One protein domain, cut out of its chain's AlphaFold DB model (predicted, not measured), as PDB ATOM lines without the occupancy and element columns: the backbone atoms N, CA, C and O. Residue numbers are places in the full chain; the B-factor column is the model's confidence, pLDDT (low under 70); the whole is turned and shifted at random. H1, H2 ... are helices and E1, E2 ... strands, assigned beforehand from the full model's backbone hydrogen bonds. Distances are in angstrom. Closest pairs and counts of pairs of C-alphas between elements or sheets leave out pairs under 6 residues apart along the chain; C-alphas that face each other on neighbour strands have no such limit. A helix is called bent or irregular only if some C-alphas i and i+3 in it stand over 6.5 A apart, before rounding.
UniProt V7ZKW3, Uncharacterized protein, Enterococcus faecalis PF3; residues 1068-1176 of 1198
ATOM      1  N   LEU A1068     -14.931  23.022  36.312       97.88
ATOM      2  CA  LEU A1068     -13.982  23.153  35.206       97.88
ATOM      3  C   LEU A1068     -14.013  21.875  34.360       97.88
ATOM      4  O   LEU A1068     -13.500  20.842  34.788       97.88
ATOM      5  N   THR A1069     -14.607  21.960  33.170       97.81
ATOM      6  CA  THR A1069     -14.596  20.887  32.166       97.81
ATOM      7  C   THR A1069     -13.529  21.182  31.112       97.81
ATOM      8  O   THR A1069     -13.505  22.275  30.544       97.81
ATOM      9  N   VAL A1070     -12.674  20.206  30.815       96.69
ATOM     10  CA  VAL A1070     -11.625  20.279  29.791       96.69
ATOM     11  C   VAL A1070     -11.857  19.254  28.685       96.69
ATOM     12  O   VAL A1070     -12.305  18.136  28.942       96.69
ATOM     13  N   GLN A1071     -11.551  19.661  27.458       94.94
ATOM     14  CA  GLN A1071     -11.568  18.847  26.252       94.94
ATOM     15  C   GLN A1071     -10.353  19.204  25.385       94.94
ATOM     16  O   GLN A1071      -9.944  20.369  25.335       94.94
ATOM     17  N   ASP A1072      -9.772  18.223  24.697       90.69
ATOM     18  CA  ASP A1072      -8.452  18.339  24.080       90.69
ATOM     19  C   ASP A1072      -7.397  18.768  25.136       90.69
ATOM     20  O   ASP A1072      -7.466  18.364  26.295       90.69
ATOM     21  N   HIS A1073      -6.386  19.562  24.764       91.25
ATOM     22  CA  HIS A1073      -5.316  19.988  25.680       91.25
ATOM     23  C   HIS A1073      -5.591  21.397  26.241       91.25
ATOM     24  O   HIS A1073      -5.200  22.403  25.648       91.25
ATOM     25  N   ALA A1074      -6.280  21.505  27.377       95.38
ATOM     26  CA  ALA A1074      -6.606  22.789  27.999       95.38
ATOM     27  C   ALA A1074      -5.415  23.396  28.766       95.38
ATOM     28  O   ALA A1074      -4.587  22.677  29.326       95.38
ATOM     29  N   THR A1075      -5.339  24.731  28.862       95.56
ATOM     30  CA  THR A1075      -4.266  25.426  29.608       95.56
ATOM     31  C   THR A1075      -4.771  26.345  30.727       95.56
ATOM     32  O   THR A1075      -5.764  27.057  30.576       95.56
ATOM     33  N   LEU A1076      -4.052  26.353  31.855       96.31
ATOM     34  CA  LEU A1076      -4.357  27.150  33.050       96.31
ATOM     35  C   LEU A1076      -3.101  27.890  33.532       96.31
ATOM     36  O   LEU A1076      -2.251  27.299  34.192       96.31
ATOM     37  N   GLU A1077      -2.957  29.178  33.216       94.06
ATOM     38  CA  GLU A1077      -1.791  29.973  33.633       94.06
ATOM     39  C   GLU A1077      -2.071  30.747  34.928       94.06
ATOM     40  O   GLU A1077      -2.641  31.839  34.909       94.06
ATOM     41  N   THR A1078      -1.686  30.178  36.074       92.62
ATOM     42  CA  THR A1078      -2.033  30.724  37.397       92.62
ATOM     43  C   THR A1078      -0.893  30.638  38.402       92.62
ATOM     44  O   THR A1078      -0.160  29.649  38.459       92.62
ATOM     45  N   ILE A1079      -0.782  31.655  39.258       88.56
ATOM     46  CA  ILE A1079       0.028  31.569  40.482       88.56
ATOM     47  C   ILE A1079      -0.580  30.479  41.391       88.56
ATOM     48  O   ILE A1079      -1.800  30.484  41.589       88.56
ATOM     49  N   PRO A1080       0.220  29.539  41.928       86.56
ATOM     50  CA  PRO A1080      -0.268  28.500  42.823       86.56
ATOM     51  C   PRO A1080      -0.610  29.065  44.208       86.56
ATOM     52  O   PRO A1080      -0.152  30.131  44.617       86.56
ATOM     53  N   GLY A1081      -1.415  28.323  44.956       86.56
ATOM     54  CA  GLY A1081      -1.788  28.630  46.328       86.56
ATOM     55  C   GLY A1081      -3.224  28.223  46.640       86.56
ATOM     56  O   GLY A1081      -4.107  28.252  45.780       86.56
ATOM     57  N   THR A1082      -3.464  27.885  47.906       86.12
ATOM     58  CA  THR A1082      -4.801  27.639  48.456       86.12
ATOM     59  C   THR A1082      -5.747  28.784  48.075       86.12
ATOM     60  O   THR A1082      -5.464  29.953  48.344       86.12
ATOM     61  N   GLY A1083      -6.866  28.458  47.432       88.38
ATOM     62  CA  GLY A1083      -7.897  29.428  47.067       88.38
ATOM     63  C   GLY A1083      -7.611  30.324  45.854       88.38
ATOM     64  O   GLY A1083      -8.364  31.274  45.629       88.38
ATOM     65  N   LYS A1084      -6.555  30.068  45.060       92.25
ATOM     66  CA  LYS A1084      -6.297  30.816  43.808       92.25
ATOM     67  C   LYS A1084      -7.222  30.408  42.669       92.25
ATOM     68  O   LYS A1084      -7.741  31.277  41.971       92.25
ATOM     69  N   VAL A1085      -7.488  29.115  42.525       96.50
ATOM     70  CA  VAL A1085      -8.528  28.586  41.637       96.50
ATOM     71  C   VAL A1085      -9.480  27.761  42.488       96.50
ATOM     72  O   VAL A1085      -9.073  26.757  43.069       96.50
ATOM     73  N   ASN A1086     -10.722  28.222  42.599       97.12
ATOM     74  CA  ASN A1086     -11.774  27.609  43.400       97.12
ATOM     75  C   ASN A1086     -12.789  26.993  42.441       97.12
ATOM     76  O   ASN A1086     -13.363  27.719  41.625       97.12
ATOM     77  N   ILE A1087     -12.970  25.678  42.528       97.62
ATOM     78  CA  ILE A1087     -13.996  24.942  41.786       97.62
ATOM     79  C   ILE A1087     -14.716  23.952  42.701       97.62
ATOM     80  O   ILE A1087     -14.184  23.580  43.744       97.62
ATOM     81  N   ALA A1088     -15.930  23.531  42.354       97.06
ATOM     82  CA  ALA A1088     -16.629  22.468  43.082       97.06
ATOM     83  C   ALA A1088     -16.443  21.095  42.429       97.06
ATOM     84  O   ALA A1088     -16.459  20.077  43.122       97.06
ATOM     85  N   ASP A1089     -16.220  21.060  41.115       97.19
ATOM     86  CA  ASP A1089     -15.954  19.841  40.361       97.19
ATOM     87  C   ASP A1089     -14.975  20.053  39.189       97.19
ATOM     88  O   ASP A1089     -14.818  21.158  38.668       97.19
ATOM     89  N   PHE A1090     -14.331  18.966  38.766       96.75
ATOM     90  CA  PHE A1090     -13.465  18.891  37.587       96.75
ATOM     91  C   PHE A1090     -13.958  17.790  36.637       96.75
ATOM     92  O   PHE A1090     -14.597  16.826  37.061       96.75
ATOM     93  N   GLU A1091     -13.670  17.913  35.346       96.00
ATOM     94  CA  GLU A1091     -14.013  16.911  34.338       96.00
ATOM     95  C   GLU A1091     -13.065  16.989  33.144       96.00
ATOM     96  O   GLU A1091     -12.943  18.038  32.526       96.00
ATOM     97  N   ALA A1092     -12.454  15.863  32.786       95.19
ATOM     98  CA  ALA A1092     -11.936  15.614  31.446       95.19
ATOM     99  C   ALA A1092     -13.024  14.841  30.681       95.19
ATOM    100  O   ALA A1092     -13.533  13.855  31.220       95.19
ATOM    101  N   VAL A1093     -13.428  15.296  29.489       94.12
ATOM    102  CA  VAL A1093     -14.561  14.691  28.751       94.12
ATOM    103  C   VAL A1093     -14.208  13.279  28.268       94.12
ATOM    104  O   VAL A1093     -15.012  12.357  28.400       94.12
ATOM    105  N   ASP A1094     -12.976  13.088  27.803       93.44
ATOM    106  CA  ASP A1094     -12.318  11.800  27.609       93.44
ATOM    107  C   ASP A1094     -11.017  11.751  28.439       93.44
ATOM    108  O   ASP A1094      -9.969  12.212  27.976       93.44
ATOM    109  N   PRO A1095     -11.027  11.149  29.646       87.94
ATOM    110  CA  PRO A1095      -9.847  11.041  30.514       87.94
ATOM    111  C   PRO A1095      -8.647  10.262  29.936       87.94
ATOM    112  O   PRO A1095      -7.632  10.123  30.618       87.94
ATOM    113  N   THR A1096      -8.752   9.722  28.712       87.25
ATOM    114  CA  THR A1096      -7.641   9.085  27.978       87.25
ATOM    115  C   THR A1096      -6.960  10.009  26.962       87.25
ATOM    116  O   THR A1096      -5.948   9.613  26.381       87.25
ATOM    117  N   LYS A1097      -7.507  11.211  26.717       89.50
ATOM    118  CA  LYS A1097      -7.025  12.172  25.699       89.50
ATOM    119  C   LYS A1097      -7.012  13.627  26.162       89.50
ATOM    120  O   LYS A1097      -6.198  14.400  25.659       89.50
ATOM    121  N   ASP A1098      -7.917  13.989  27.066       94.75
ATOM    122  CA  ASP A1098      -8.120  15.365  27.498       94.75
ATOM    123  C   ASP A1098      -7.269  15.667  28.739       94.75
ATOM    124  O   ASP A1098      -7.415  15.022  29.782       94.75
ATOM    125  N   GLU A1099      -6.388  16.664  28.634       93.75
ATOM    126  CA  GLU A1099      -5.470  17.066  29.708       93.75
ATOM    127  C   GLU A1099      -5.623  18.546  30.082       93.75
ATOM    128  O   GLU A1099      -5.921  19.402  29.250       93.75
ATOM    129  N   LEU A1100      -5.369  18.855  31.355       96.69
ATOM    130  CA  LEU A1100      -5.198  20.212  31.856       96.69
ATOM    131  C   LEU A1100      -3.717  20.478  32.153       96.69
ATOM    132  O   LEU A1100      -3.163  19.974  33.134       96.69
ATOM    133  N   LEU A1101      -3.093  21.330  31.342       95.62
ATOM    134  CA  LEU A1101      -1.731  21.810  31.553       95.62
ATOM    135  C   LEU A1101      -1.732  23.111  32.369       95.62
ATOM    136  O   LEU A1101      -2.038  24.198  31.865       95.62
ATOM    137  N   TRP A1102      -1.323  23.018  33.633       95.81
ATOM    138  CA  TRP A1102      -0.993  24.182  34.453       95.81
ATOM    139  C   TRP A1102       0.306  24.846  33.974       95.81
ATOM    140  O   TRP A1102       1.315  24.189  33.720       95.81
ATOM    141  N   ILE A1103       0.306  26.172  33.888       93.81
ATOM    142  CA  ILE A1103       1.470  26.979  33.524       93.81
ATOM    143  C   ILE A1103       1.807  27.875  34.721       93.81
ATOM    144  O   ILE A1103       1.092  28.834  35.005       93.81
ATOM    145  N   LYS A1104       2.911  27.578  35.416       91.00
ATOM    146  CA  LYS A1104       3.426  28.397  36.527       91.00
ATOM    147  C   LYS A1104       4.050  29.688  35.964       91.00
ATOM    148  O   LYS A1104       5.013  29.582  35.191       91.00
ATOM    149  N   PRO A1105       3.563  30.892  36.331       86.19
ATOM    150  CA  PRO A1105       4.103  32.158  35.838       86.19
ATOM    151  C   PRO A1105       5.551  32.427  36.275       86.19
ATOM    152  O   PRO A1105       6.006  31.980  37.328       86.19
ATOM    153  N   THR A1106       6.260  33.232  35.481       78.12
ATOM    154  CA  THR A1106       7.656  33.652  35.721       78.12
ATOM    155  C   THR A1106       7.850  34.458  37.012       78.12
ATOM    156  O   THR A1106       8.940  34.467  37.573       78.12
ATOM    157  N   THR A1107       6.805  35.136  37.485       68.44
ATOM    158  CA  THR A1107       6.815  36.042  38.647       68.44
ATOM    159  C   THR A1107       6.508  35.354  39.983       68.44
ATOM    160  O   THR A1107       6.471  36.023  41.014       68.44
ATOM    161  N   ASP A1108       6.270  34.041  39.987       69.88
ATOM    162  CA  ASP A1108       5.807  33.311  41.165       69.88
ATOM    163  C   ASP A1108       6.942  32.839  42.099       69.88
ATOM    164  O   ASP A1108       7.783  32.016  41.717       69.88
ATOM    165  N   THR A1109       6.885  33.314  43.348       73.62
ATOM    166  CA  THR A1109       7.788  33.003  44.471       73.62
ATOM    167  C   THR A1109       7.160  32.100  45.546       73.62
ATOM    168  O   THR A1109       7.749  31.923  46.615       73.62
ATOM    169  N   THR A1110       5.971  31.540  45.301       81.44
ATOM    170  CA  THR A1110       5.238  30.697  46.260       81.44
ATOM    171  C   THR A1110       6.050  29.461  46.668       81.44
ATOM    172  O   THR A1110       6.768  28.871  45.861       81.44
ATOM    173  N   ALA A1111       5.938  29.046  47.932       84.06
ATOM    174  CA  ALA A1111       6.628  27.869  48.456       84.06
ATOM    175  C   ALA A1111       5.845  26.562  48.214       84.06
ATOM    176  O   ALA A1111       4.615  26.551  48.178       84.06
ATOM    177  N   LEU A1112       6.570  25.443  48.119       89.25
ATOM    178  CA  LEU A1112       5.988  24.096  48.118       89.25
ATOM    179  C   LEU A1112       5.410  23.756  49.500       89.25
ATOM    180  O   LEU A1112       6.086  23.926  50.518       89.25
ATOM    181  N   VAL A1113       4.202  23.197  49.528       90.94
ATOM    182  CA  VAL A1113       3.520  22.744  50.751       90.94
ATOM    183  C   VAL A1113       3.562  21.223  50.885       90.94
ATOM    184  O   VAL A1113       3.694  20.501  49.895       90.94
ATOM    185  N   ASP A1114       3.445  20.719  52.114       91.19
ATOM    186  CA  ASP A1114       3.270  19.287  52.377       91.19
ATOM    187  C   ASP A1114       1.871  18.845  51.949       91.19
ATOM    188  O   ASP A1114       0.873  19.324  52.495       91.19
ATOM    189  N   SER A1115       1.804  17.907  51.009       90.25
ATOM    190  CA  SER A1115       0.567  17.298  50.507       90.25
ATOM    191  C   SER A1115       0.661  15.776  50.591       90.25
ATOM    192  O   SER A1115       1.752  15.214  50.506       90.25
ATOM    193  N   THR A1116      -0.473  15.106  50.754       92.38
ATOM    194  CA  THR A1116      -0.588  13.649  50.685       92.38
ATOM    195  C   THR A1116      -1.347  13.316  49.405       92.38
ATOM    196  O   THR A1116      -2.574  13.303  49.377       92.38
ATOM    197  N   GLY A1117      -0.585  13.138  48.329       89.88
ATOM    198  CA  GLY A1117      -1.087  12.801  47.007       89.88
ATOM    199  C   GLY A1117      -1.653  11.382  46.950       89.88
ATOM    200  O   GLY A1117      -1.077  10.453  47.520       89.88
ATOM    201  N   THR A1118      -2.773  11.212  46.256       93.00
ATOM    202  CA  THR A1118      -3.449   9.924  46.057       93.00
ATOM    203  C   THR A1118      -2.582   8.936  45.271       93.00
ATOM    204  O   THR A1118      -2.649   7.736  45.531       93.00
ATOM    205  N   TRP A1119      -1.748   9.418  44.342       90.75
ATOM    206  CA  TRP A1119      -0.898   8.573  43.494       90.75
ATOM    207  C   TRP A1119       0.559   8.484  43.975       90.75
ATOM    208  O   TRP A1119       1.178   7.430  43.828       90.75
ATOM    209  N   PHE A1120       1.113   9.547  44.572       90.75
ATOM    210  CA  PHE A1120       2.525   9.605  44.991       90.75
ATOM    211  C   PHE A1120       2.755   9.688  46.512       90.75
ATOM    212  O   PHE A1120       3.905   9.710  46.959       90.75
ATOM    213  N   GLY A1121       1.701   9.693  47.329       90.38
ATOM    214  CA  GLY A1121       1.803   9.718  48.789       90.38
ATOM    215  C   GLY A1121       2.298  11.061  49.338       90.38
ATOM    216  O   GLY A1121       1.953  12.126  48.834       90.38
ATOM    217  N   ASN A1122       3.085  11.037  50.416       91.44
ATOM    218  CA  ASN A1122       3.561  12.263  51.067       91.44
ATOM    219  C   ASN A1122       4.625  12.979  50.218       91.44
ATOM    220  O   ASN A1122       5.753  12.505  50.088       91.44
ATOM    221  N   VAL A1123       4.272  14.150  49.683       90.50
ATOM    222  CA  VAL A1123       5.069  14.925  48.722       90.50
ATOM    223  C   VAL A1123       5.123  16.415  49.076       90.50
ATOM    224  O   VAL A1123       4.228  16.967  49.717       90.50
ATOM    225  N   LYS A1124       6.170  17.101  48.602       91.38
ATOM    226  CA  LYS A1124       6.216  18.569  48.530       91.38
ATOM    227  C   LYS A1124       5.692  19.008  47.165       91.38
ATOM    228  O   LYS A1124       6.315  18.701  46.151       91.38
ATOM    229  N   ALA A1125       4.574  19.727  47.136       92.06
ATOM    230  CA  ALA A1125       3.884  20.098  45.902       92.06
ATOM    231  C   ALA A1125       3.361  21.542  45.938       92.06
ATOM    232  O   ALA A1125       3.240  22.152  47.001       92.06
ATOM    233  N   TYR A1126       3.031  22.087  44.768       92.50
ATOM    234  CA  TYR A1126       2.226  23.303  44.656       92.50
ATOM    235  C   TYR A1126       0.742  22.932  44.666       92.50
ATOM    236  O   TYR A1126       0.328  22.092  43.874       92.50
ATOM    237  N   GLN A1127      -0.077  23.572  45.504       91.94
ATOM    238  CA  GLN A1127      -1.536  23.523  45.346       91.94
ATOM    239  C   GLN A1127      -1.938  24.464  44.206       91.94
ATOM    240  O   GLN A1127      -1.619  25.649  44.255       91.94
ATOM    241  N   VAL A1128      -2.620  23.949  43.184       93.88
ATOM    242  CA  VAL A1128      -3.026  24.717  41.991       93.88
ATOM    243  C   VAL A1128      -4.539  24.915  41.967       93.88
ATOM    244  O   VAL A1128      -5.017  26.034  41.799       93.88
ATOM    245  N   LEU A1129      -5.284  23.829  42.181       95.94
ATOM    246  CA  LEU A1129      -6.746  23.811  42.225       95.94
ATOM    247  C   LEU A1129      -7.205  23.559  43.664       95.94
ATOM    248  O   LEU A1129      -6.650  22.700  44.344       95.94
ATOM    249  N   THR A1130      -8.215  24.293  44.124       95.38
ATOM    250  CA  THR A1130      -8.912  24.078  45.402       95.38
ATOM    251  C   THR A1130     -10.337  23.633  45.095       95.38
ATOM    252  O   THR A1130     -11.061  24.342  44.397       95.38
ATOM    253  N   ILE A1131     -10.715  22.450  45.579       95.81
ATOM    254  CA  ILE A1131     -11.934  21.738  45.184       95.81
ATOM    255  C   ILE A1131     -12.842  21.566  46.403       95.81
ATOM    256  O   ILE A1131     -12.514  20.815  47.325       95.81
ATOM    257  N   ASN A1132     -13.957  22.302  46.446       93.69
ATOM    258  CA  ASN A1132     -14.877  22.320  47.589       93.69
ATOM    259  C   ASN A1132     -16.328  22.692  47.187       93.69
ATOM    260  O   ASN A1132     -16.526  23.394  46.197       93.69
ATOM    261  N   PRO A1133     -17.364  22.240  47.927       92.94
ATOM    262  CA  PRO A1133     -17.314  21.511  49.203       92.94
ATOM    263  C   PRO A1133     -16.951  20.019  49.095       92.94
ATOM    264  O   PRO A1133     -16.522  19.421  50.080       92.94
ATOM    265  N   THR A1134     -17.094  19.397  47.922       93.69
ATOM    266  CA  THR A1134     -16.921  17.943  47.768       93.69
ATOM    267  C   THR A1134     -15.455  17.564  47.550       93.69
ATOM    268  O   THR A1134     -15.000  17.435  46.417       93.69
ATOM    269  N   VAL A1135     -14.724  17.335  48.646       91.88
ATOM    270  CA  VAL A1135     -13.295  16.945  48.667       91.88
ATOM    271  C   VAL A1135     -12.954  15.854  47.637       91.88
ATOM    272  O   VAL A1135     -12.009  16.002  46.863       91.88
ATOM    273  N   ASN A1136     -13.765  14.792  47.564       93.56
ATOM    274  CA  ASN A1136     -13.529  13.645  46.679       93.56
ATOM    275  C   ASN A1136     -13.561  13.980  45.177       93.56
ATOM    276  O   ASN A1136     -13.025  13.201  44.388       93.56
ATOM    277  N   ASN A1137     -14.115  15.122  44.753       94.81
ATOM    278  CA  ASN A1137     -14.091  15.522  43.340       94.81
ATOM    279  C   ASN A1137     -12.657  15.783  42.840       94.81
ATOM    280  O   ASN A1137     -12.400  15.684  41.641       94.81
ATOM    281  N   ALA A1138     -11.697  16.022  43.745       94.38
ATOM    282  CA  ALA A1138     -10.286  16.140  43.388       94.38
ATOM    283  C   ALA A1138      -9.672  14.833  42.850       94.38
ATOM    284  O   ALA A1138      -8.716  14.902  42.084       94.38
ATOM    285  N   THR A1139     -10.244  13.657  43.152       93.88
ATOM    286  CA  THR A1139      -9.743  12.354  42.654       93.88
ATOM    287  C   THR A1139      -9.705  12.241  41.123       93.88
ATOM    288  O   THR A1139      -8.944  11.440  40.585       93.88
ATOM    289  N   LYS A1140     -10.485  13.074  40.420       93.81
ATOM    290  CA  LYS A1140     -10.546  13.164  38.951       93.81
ATOM    291  C   LYS A1140      -9.297  13.791  38.308       93.81
ATOM    292  O   LYS A1140      -9.117  13.682  37.095       93.81
ATOM    293  N   LEU A1141      -8.451  14.453  39.101       94.50
ATOM    294  CA  LEU A1141      -7.147  14.963  38.679       94.50
ATOM    295  C   LEU A1141      -6.103  13.862  38.881       94.50
ATOM    296  O   LEU A1141      -5.648  13.607  39.999       94.50
ATOM    297  N   THR A1142      -5.755  13.181  37.796       93.00
ATOM    298  CA  THR A1142      -4.800  12.069  37.782       93.00
ATOM    299  C   THR A1142      -3.469  12.513  37.164       93.00
ATOM    300  O   THR A1142      -3.424  13.533  36.469       93.00
ATOM    301  N   PRO A1143      -2.405  11.697  37.276       90.56
ATOM    302  CA  PRO A1143      -1.168  11.866  36.510       90.56
ATOM    303  C   PRO A1143      -1.312  11.652  34.985       90.56
ATOM    304  O   PRO A1143      -0.302  11.433  34.319       90.56
ATOM    305  N   THR A1144      -2.537  11.659  34.442       89.81
ATOM    306  CA  THR A1144      -2.849  11.623  32.999       89.81
ATOM    307  C   THR A1144      -3.829  12.716  32.560       89.81
ATOM    308  O   THR A1144      -3.846  13.054  31.385       89.81
ATOM    309  N   THR A1145      -4.641  13.274  33.470       92.62
ATOM    310  CA  THR A1145      -5.553  14.402  33.182       92.62
ATOM    311  C   THR A1145      -5.014  15.747  33.673       92.62
ATOM    312  O   THR A1145      -5.565  16.788  33.315       92.62
ATOM    313  N   PHE A1146      -3.947  15.761  34.480       95.56
ATOM    314  CA  PHE A1146      -3.358  16.978  35.034       95.56
ATOM    315  C   PHE A1146      -1.823  16.953  35.010       95.56
ATOM    316  O   PHE A1146      -1.178  16.039  35.526       95.56
ATOM    317  N   HIS A1147      -1.225  18.008  34.453       92.69
ATOM    318  CA  HIS A1147       0.224  18.201  34.364       92.69
ATOM    319  C   HIS A1147       0.590  19.675  34.566       92.69
ATOM    320  O   HIS A1147      -0.272  20.550  34.530       92.69
ATOM    321  N   GLY A1148       1.878  19.982  34.757       92.56
ATOM    322  CA  GLY A1148       2.338  21.369  34.847       92.56
ATOM    323  C   GLY A1148       3.638  21.669  34.105       92.56
ATOM    324  O   GLY A1148       4.451  20.777  33.858       92.56
ATOM    325  N   ILE A1149       3.878  22.950  33.815       92.56
ATOM    326  CA  ILE A1149       5.155  23.469  33.308       92.56
ATOM    327  C   ILE A1149       5.485  24.862  33.879       92.56
ATOM    328  O   ILE A1149       4.610  25.710  34.040       92.56
ATOM    329  N   GLU A1150       6.758  25.128  34.185       90.00
ATOM    330  CA  GLU A1150       7.241  26.457  34.589       90.00
ATOM    331  C   GLU A1150       7.596  27.310  33.365       90.00
ATOM    332  O   GLU A1150       8.574  27.032  32.667       90.00
ATOM    333  N   LYS A1151       6.831  28.387  33.135       89.06
ATOM    334  CA  LYS A1151       6.917  29.253  31.941       89.06
ATOM    335  C   LYS A1151       8.310  29.851  31.705       89.06
ATOM    336  O   LYS A1151       8.685  30.103  30.566       89.06
ATOM    337  N   ALA A1152       9.077  30.051  32.776       86.75
ATOM    338  CA  ALA A1152      10.414  30.638  32.743       86.75
ATOM    339  C   ALA A1152      11.554  29.639  32.474       86.75
ATOM    340  O   ALA A1152      12.636  30.054  32.069       86.75
ATOM    341  N   THR A1153      11.357  28.346  32.753       86.81
ATOM    342  CA  THR A1153      12.457  27.357  32.793       86.81
ATOM    343  C   THR A1153      12.183  26.076  32.009       86.81
ATOM    344  O   THR A1153      13.095  25.271  31.831       86.81
ATOM    345  N   GLY A1154      10.941  25.846  31.575       85.75
ATOM    346  CA  GLY A1154      10.521  24.609  30.917       85.75
ATOM    347  C   GLY A1154      10.465  23.380  31.835       85.75
ATOM    348  O   GLY A1154      10.187  22.286  31.347       85.75
ATOM    349  N   LYS A1155      10.712  23.520  33.149       86.94
ATOM    350  CA  LYS A1155      10.588  22.407  34.108       86.94
ATOM    351  C   LYS A1155       9.151  21.899  34.136       86.94
ATOM    352  O   LYS A1155       8.228  22.690  34.318       86.94
ATOM    353  N   THR A1156       8.975  20.589  34.020       90.00
ATOM    354  CA  THR A1156       7.668  19.932  34.095       90.00
ATOM    355  C   THR A1156       7.319  19.508  35.521       90.00
ATOM    356  O   THR A1156       8.186  19.086  36.290       90.00
ATOM    357  N   PHE A1157       6.030  19.567  35.843       91.31
ATOM    358  CA  PHE A1157       5.436  19.074  37.082       91.31
ATOM    359  C   PHE A1157       4.504  17.898  36.778       91.31
ATOM    360  O   PHE A1157       3.807  17.898  35.760       91.31
ATOM    361  N   ILE A1158       4.481  16.908  37.668       91.81
ATOM    362  CA  ILE A1158       3.546  15.778  37.610       91.81
ATOM    363  C   ILE A1158       2.299  16.169  38.411       91.81
ATOM    364  O   ILE A1158       2.437  16.673  39.526       91.81
ATOM    365  N   GLY A1159       1.102  15.982  37.850       92.75
ATOM    366  CA  GLY A1159      -0.146  16.204  38.576       92.75
ATOM    367  C   GLY A1159      -0.505  15.027  39.480       92.75
ATOM    368  O   GLY A1159      -0.262  13.871  39.145       92.75
ATOM    369  N   ASP A1160      -1.093  15.343  40.627       93.94
ATOM    370  CA  ASP A1160      -1.720  14.415  41.571       93.94
ATOM    371  C   ASP A1160      -2.861  15.182  42.282       93.94
ATOM    372  O   ASP A1160      -3.077  16.375  42.033       93.94
ATOM    373  N   ASN A1161      -3.590  14.530  43.181       94.81
ATOM    374  CA  ASN A1161      -4.621  15.148  44.005       94.81
ATOM    375  C   ASN A1161      -4.441  14.810  45.486       94.81
ATOM    376  O   ASN A1161      -4.041  13.703  45.822       94.81
ATOM    377  N   ASP A1162      -4.766  15.752  46.369       94.00
ATOM    378  CA  ASP A1162      -4.789  15.544  47.821       94.00
ATOM    379  C   ASP A1162      -6.228  15.682  48.334       94.00
ATOM    380  O   ASP A1162      -6.839  16.749  48.236       94.00
ATOM    381  N   VAL A1163      -6.761  14.587  48.879       92.50
ATOM    382  CA  VAL A1163      -8.110  14.482  49.469       92.50
ATOM    383  C   VAL A1163      -8.082  14.345  50.997       92.50
ATOM    384  O   VAL A1163      -9.097  14.050  51.622       92.50
ATOM    385  N   THR A1164      -6.922  14.551  51.626       85.50
ATOM    386  CA  THR A1164      -6.708  14.342  53.071       85.50
ATOM    387  C   THR A1164      -6.841  15.625  53.903       85.50
ATOM    388  O   THR A1164      -6.991  15.579  55.126       85.50
ATOM    389  N   LYS A1165      -6.775  16.795  53.258       70.31
ATOM    390  CA  LYS A1165      -6.547  18.111  53.885       70.31
ATOM    391  C   LYS A1165      -7.834  18.816  54.338       70.31
ATOM    392  O   LYS A1165      -8.084  19.977  54.003       70.31
ATOM    393  N   GLY A1166      -8.616  18.143  55.176       77.12
ATOM    394  CA  GLY A1166      -9.782  18.728  55.841       77.12
ATOM    395  C   GLY A1166     -10.963  18.956  54.893       77.12
ATOM    396  O   GLY A1166     -11.432  18.019  54.262       77.12
ATOM    397  N   ALA A1167     -11.476  20.188  54.824       82.19
ATOM    398  CA  ALA A1167     -12.714  20.520  54.101       82.19
ATOM    399  C   ALA A1167     -12.533  20.845  52.600       82.19
ATOM    400  O   ALA A1167     -13.502  21.207  51.935       82.19
ATOM    401  N   ASN A1168     -11.312  20.732  52.066       90.56
ATOM    402  CA  ASN A1168     -10.990  20.981  50.660       90.56
ATOM    403  C   ASN A1168     -10.226  19.783  50.082       90.56
ATOM    404  O   ASN A1168      -9.292  19.290  50.716       90.56
ATOM    405  N   GLY A1169     -10.566  19.383  48.858       93.62
ATOM    406  CA  GLY A1169      -9.660  18.625  47.998       93.62
ATOM    407  C   GLY A1169      -8.731  19.576  47.243       93.62
ATOM    408  O   GLY A1169      -9.055  20.754  47.064       93.62
ATOM    409  N   TYR A1170      -7.585  19.086  46.779       95.00
ATOM    410  CA  TYR A1170      -6.619  19.894  46.032       95.00
ATOM    411  C   TYR A1170      -6.111  19.182  44.785       95.00
ATOM    412  O   TYR A1170      -5.735  18.017  44.850       95.00
ATOM    413  N   GLY A1171      -6.014  19.917  43.677       95.31
ATOM    414  CA  GLY A1171      -5.153  19.546  42.555       95.31
ATOM    415  C   GLY A1171      -3.737  20.029  42.830       95.31
ATOM    416  O   GLY A1171      -3.536  21.237  43.015       95.31
ATOM    417  N   ILE A1172      -2.774  19.111  42.882       94.56
ATOM    418  CA  ILE A1172      -1.394  19.392  43.286       94.56
ATOM    419  C   ILE A1172      -0.398  19.096  42.160       94.56
ATOM    420  O   ILE A1172      -0.545  18.136  41.411       94.56
ATOM    421  N   ALA A1173       0.628  19.936  42.040       93.69
ATOM    422  CA  ALA A1173       1.675  19.820  41.030       93.69
ATOM    423  C   ALA A1173       3.034  19.558  41.699       93.69
ATOM    424  O   ALA A1173       3.571  20.403  42.424       93.69
ATOM    425  N   ILE A1174       3.580  18.366  41.464       92.62
ATOM    426  CA  ILE A1174       4.793  17.835  42.093       92.62
ATOM    427  C   ILE A1174       6.012  18.155  41.207       92.62
ATOM    428  O   ILE A1174       6.001  17.813  40.020       92.62
ATOM    429  N   PRO A1175       7.084  18.782  41.732       86.00
ATOM    430  CA  PRO A1175       8.333  18.976  40.994       86.00
ATOM    431  C   PRO A1175       8.973  17.647  40.590       86.00
ATOM    432  O   PRO A1175       9.301  16.824  41.445       86.00
ATOM    433  N   ALA A1176       9.201  17.450  39.290       66.88
ATOM    434  CA  ALA A1176       9.927  16.281  38.811       66.88
ATOM    435  C   ALA A1176      11.393  16.310  39.309       66.88
ATOM    436  O   ALA A1176      12.056  17.347  39.176       66.88
TER     437      ALA A1176
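AT A GLANCE: This is residues 1068 to 1176 of the 1198 residues of an uncharacterized protein of Enterococcus faecalis PF3 (UniProt V7ZKW3). One strongly twisted sheet of nine strands folds round on itself like a partly closed barrel, with the end of E1 coming near E4 and its edge strands E1 and E2 joined by a tight link. The short helix H1 sits at one end, where the sheet curls round it beside E3 and E9, and the hairpin of E5 and E6 folds over at another edge. The printed part has 109 residues with nine named strands and one named helix, in the order E1 E2 E3 E4 E5 E6 H1 E7 E8 E9, and the class is mostly strand. The sheet is branched at E6 and mixed, with parallel and antiparallel pairs. The whole is compact, with a radius of gyration of the C-alphas of 12.4 A, and rounded, spanning 33 by 31 by 23 A.

HOW THE PARTS SIT: Begin at E1, residues 1068 to 1070, an edge strand parallel to E3, residues 1085 to 1092; look for N 1070 and O 1091, 2.8 A apart and within hydrogen-bond range. E2, residues 1073 to 1078, meets E1 only through their link. E2 is an edge strand parallel to E4, residues 1099 to 1104, at 26 degrees, with N 1074 and O 1099 at 2.8 A. At residue 1088 E3 bends by 91 degrees, and its residues 1086 to 1087 pair with E6, residues 1121 to 1131; this pair is parallel, with N 1130 and O 1085 at 2.8 A. The closest C-alphas of E1 and E4 are those of Val 1070 and Leu 1100, 6.8 A apart. E4 has E2 on one side and E7, residues 1146 to 1150, on the other side; E4 and E7 are parallel at 27 degrees, with N 1102 and O 1147 at 2.8 A. E5, residues 1113 to 1117, is an edge strand that forms an antiparallel hairpin with E6, with N 1117 and O 1121 at 2.8 A. E6 bends by 103 degrees at residue 1124; E3 and E5 are on one side of it and E9, residues 1169 to 1175, is on the other side, antiparallel, with N 1131 and O 1169 at 2.8 A. H1, residues 1135 to 1140, is on the sheet, which curls round it; its closest C-alpha pair with E9 is Val 1135 and Gly 1169, 4.1 A. In H1, 0 of 2 O i to N i+4 pairs are within hydrogen-bond range, while 3 of 3 O i to N i+3 pairs are. E7, E8, residues 1156 to 1162, and E9 make a meander, each strand the antiparallel neighbour of the one before. Look for N 1157 and O 1148 at 2.8 A between E7 and E8, and N 1174 and O 1158 at 2.8 A between E8 and E9.

IN THESE COORDINATES: Find C-alpha 1068 at (-13.982, 23.153, 35.206), where E1 begins. E2 is 16.2 A from first to last C-alpha, E3 16.8 A and E4 15.9 A. E5 is shorter, and E6, the longest strand by residues, covers 18.6 A. Find C-alpha 1135 at (-13.295, 16.945, 48.667), where H1 begins; H1 is neither bent nor irregular, but only just: C-alphas 1135 and 1138 are 6.1 A apart. E7 is 14.2 A long, E8 19.0 A and E9 19.3 A, ending at C-alpha 1175, (8.333, 18.976, 40.994).

THE WHOLE: The two C-alphas farthest apart are those of Pro 1133 and Thr 1153, 34.5 A. The printed part has no cut, and no link is long. The mean pLDDT of the printed part is 90.9; residues 1107 to 1108 and residue 1176 are under 70.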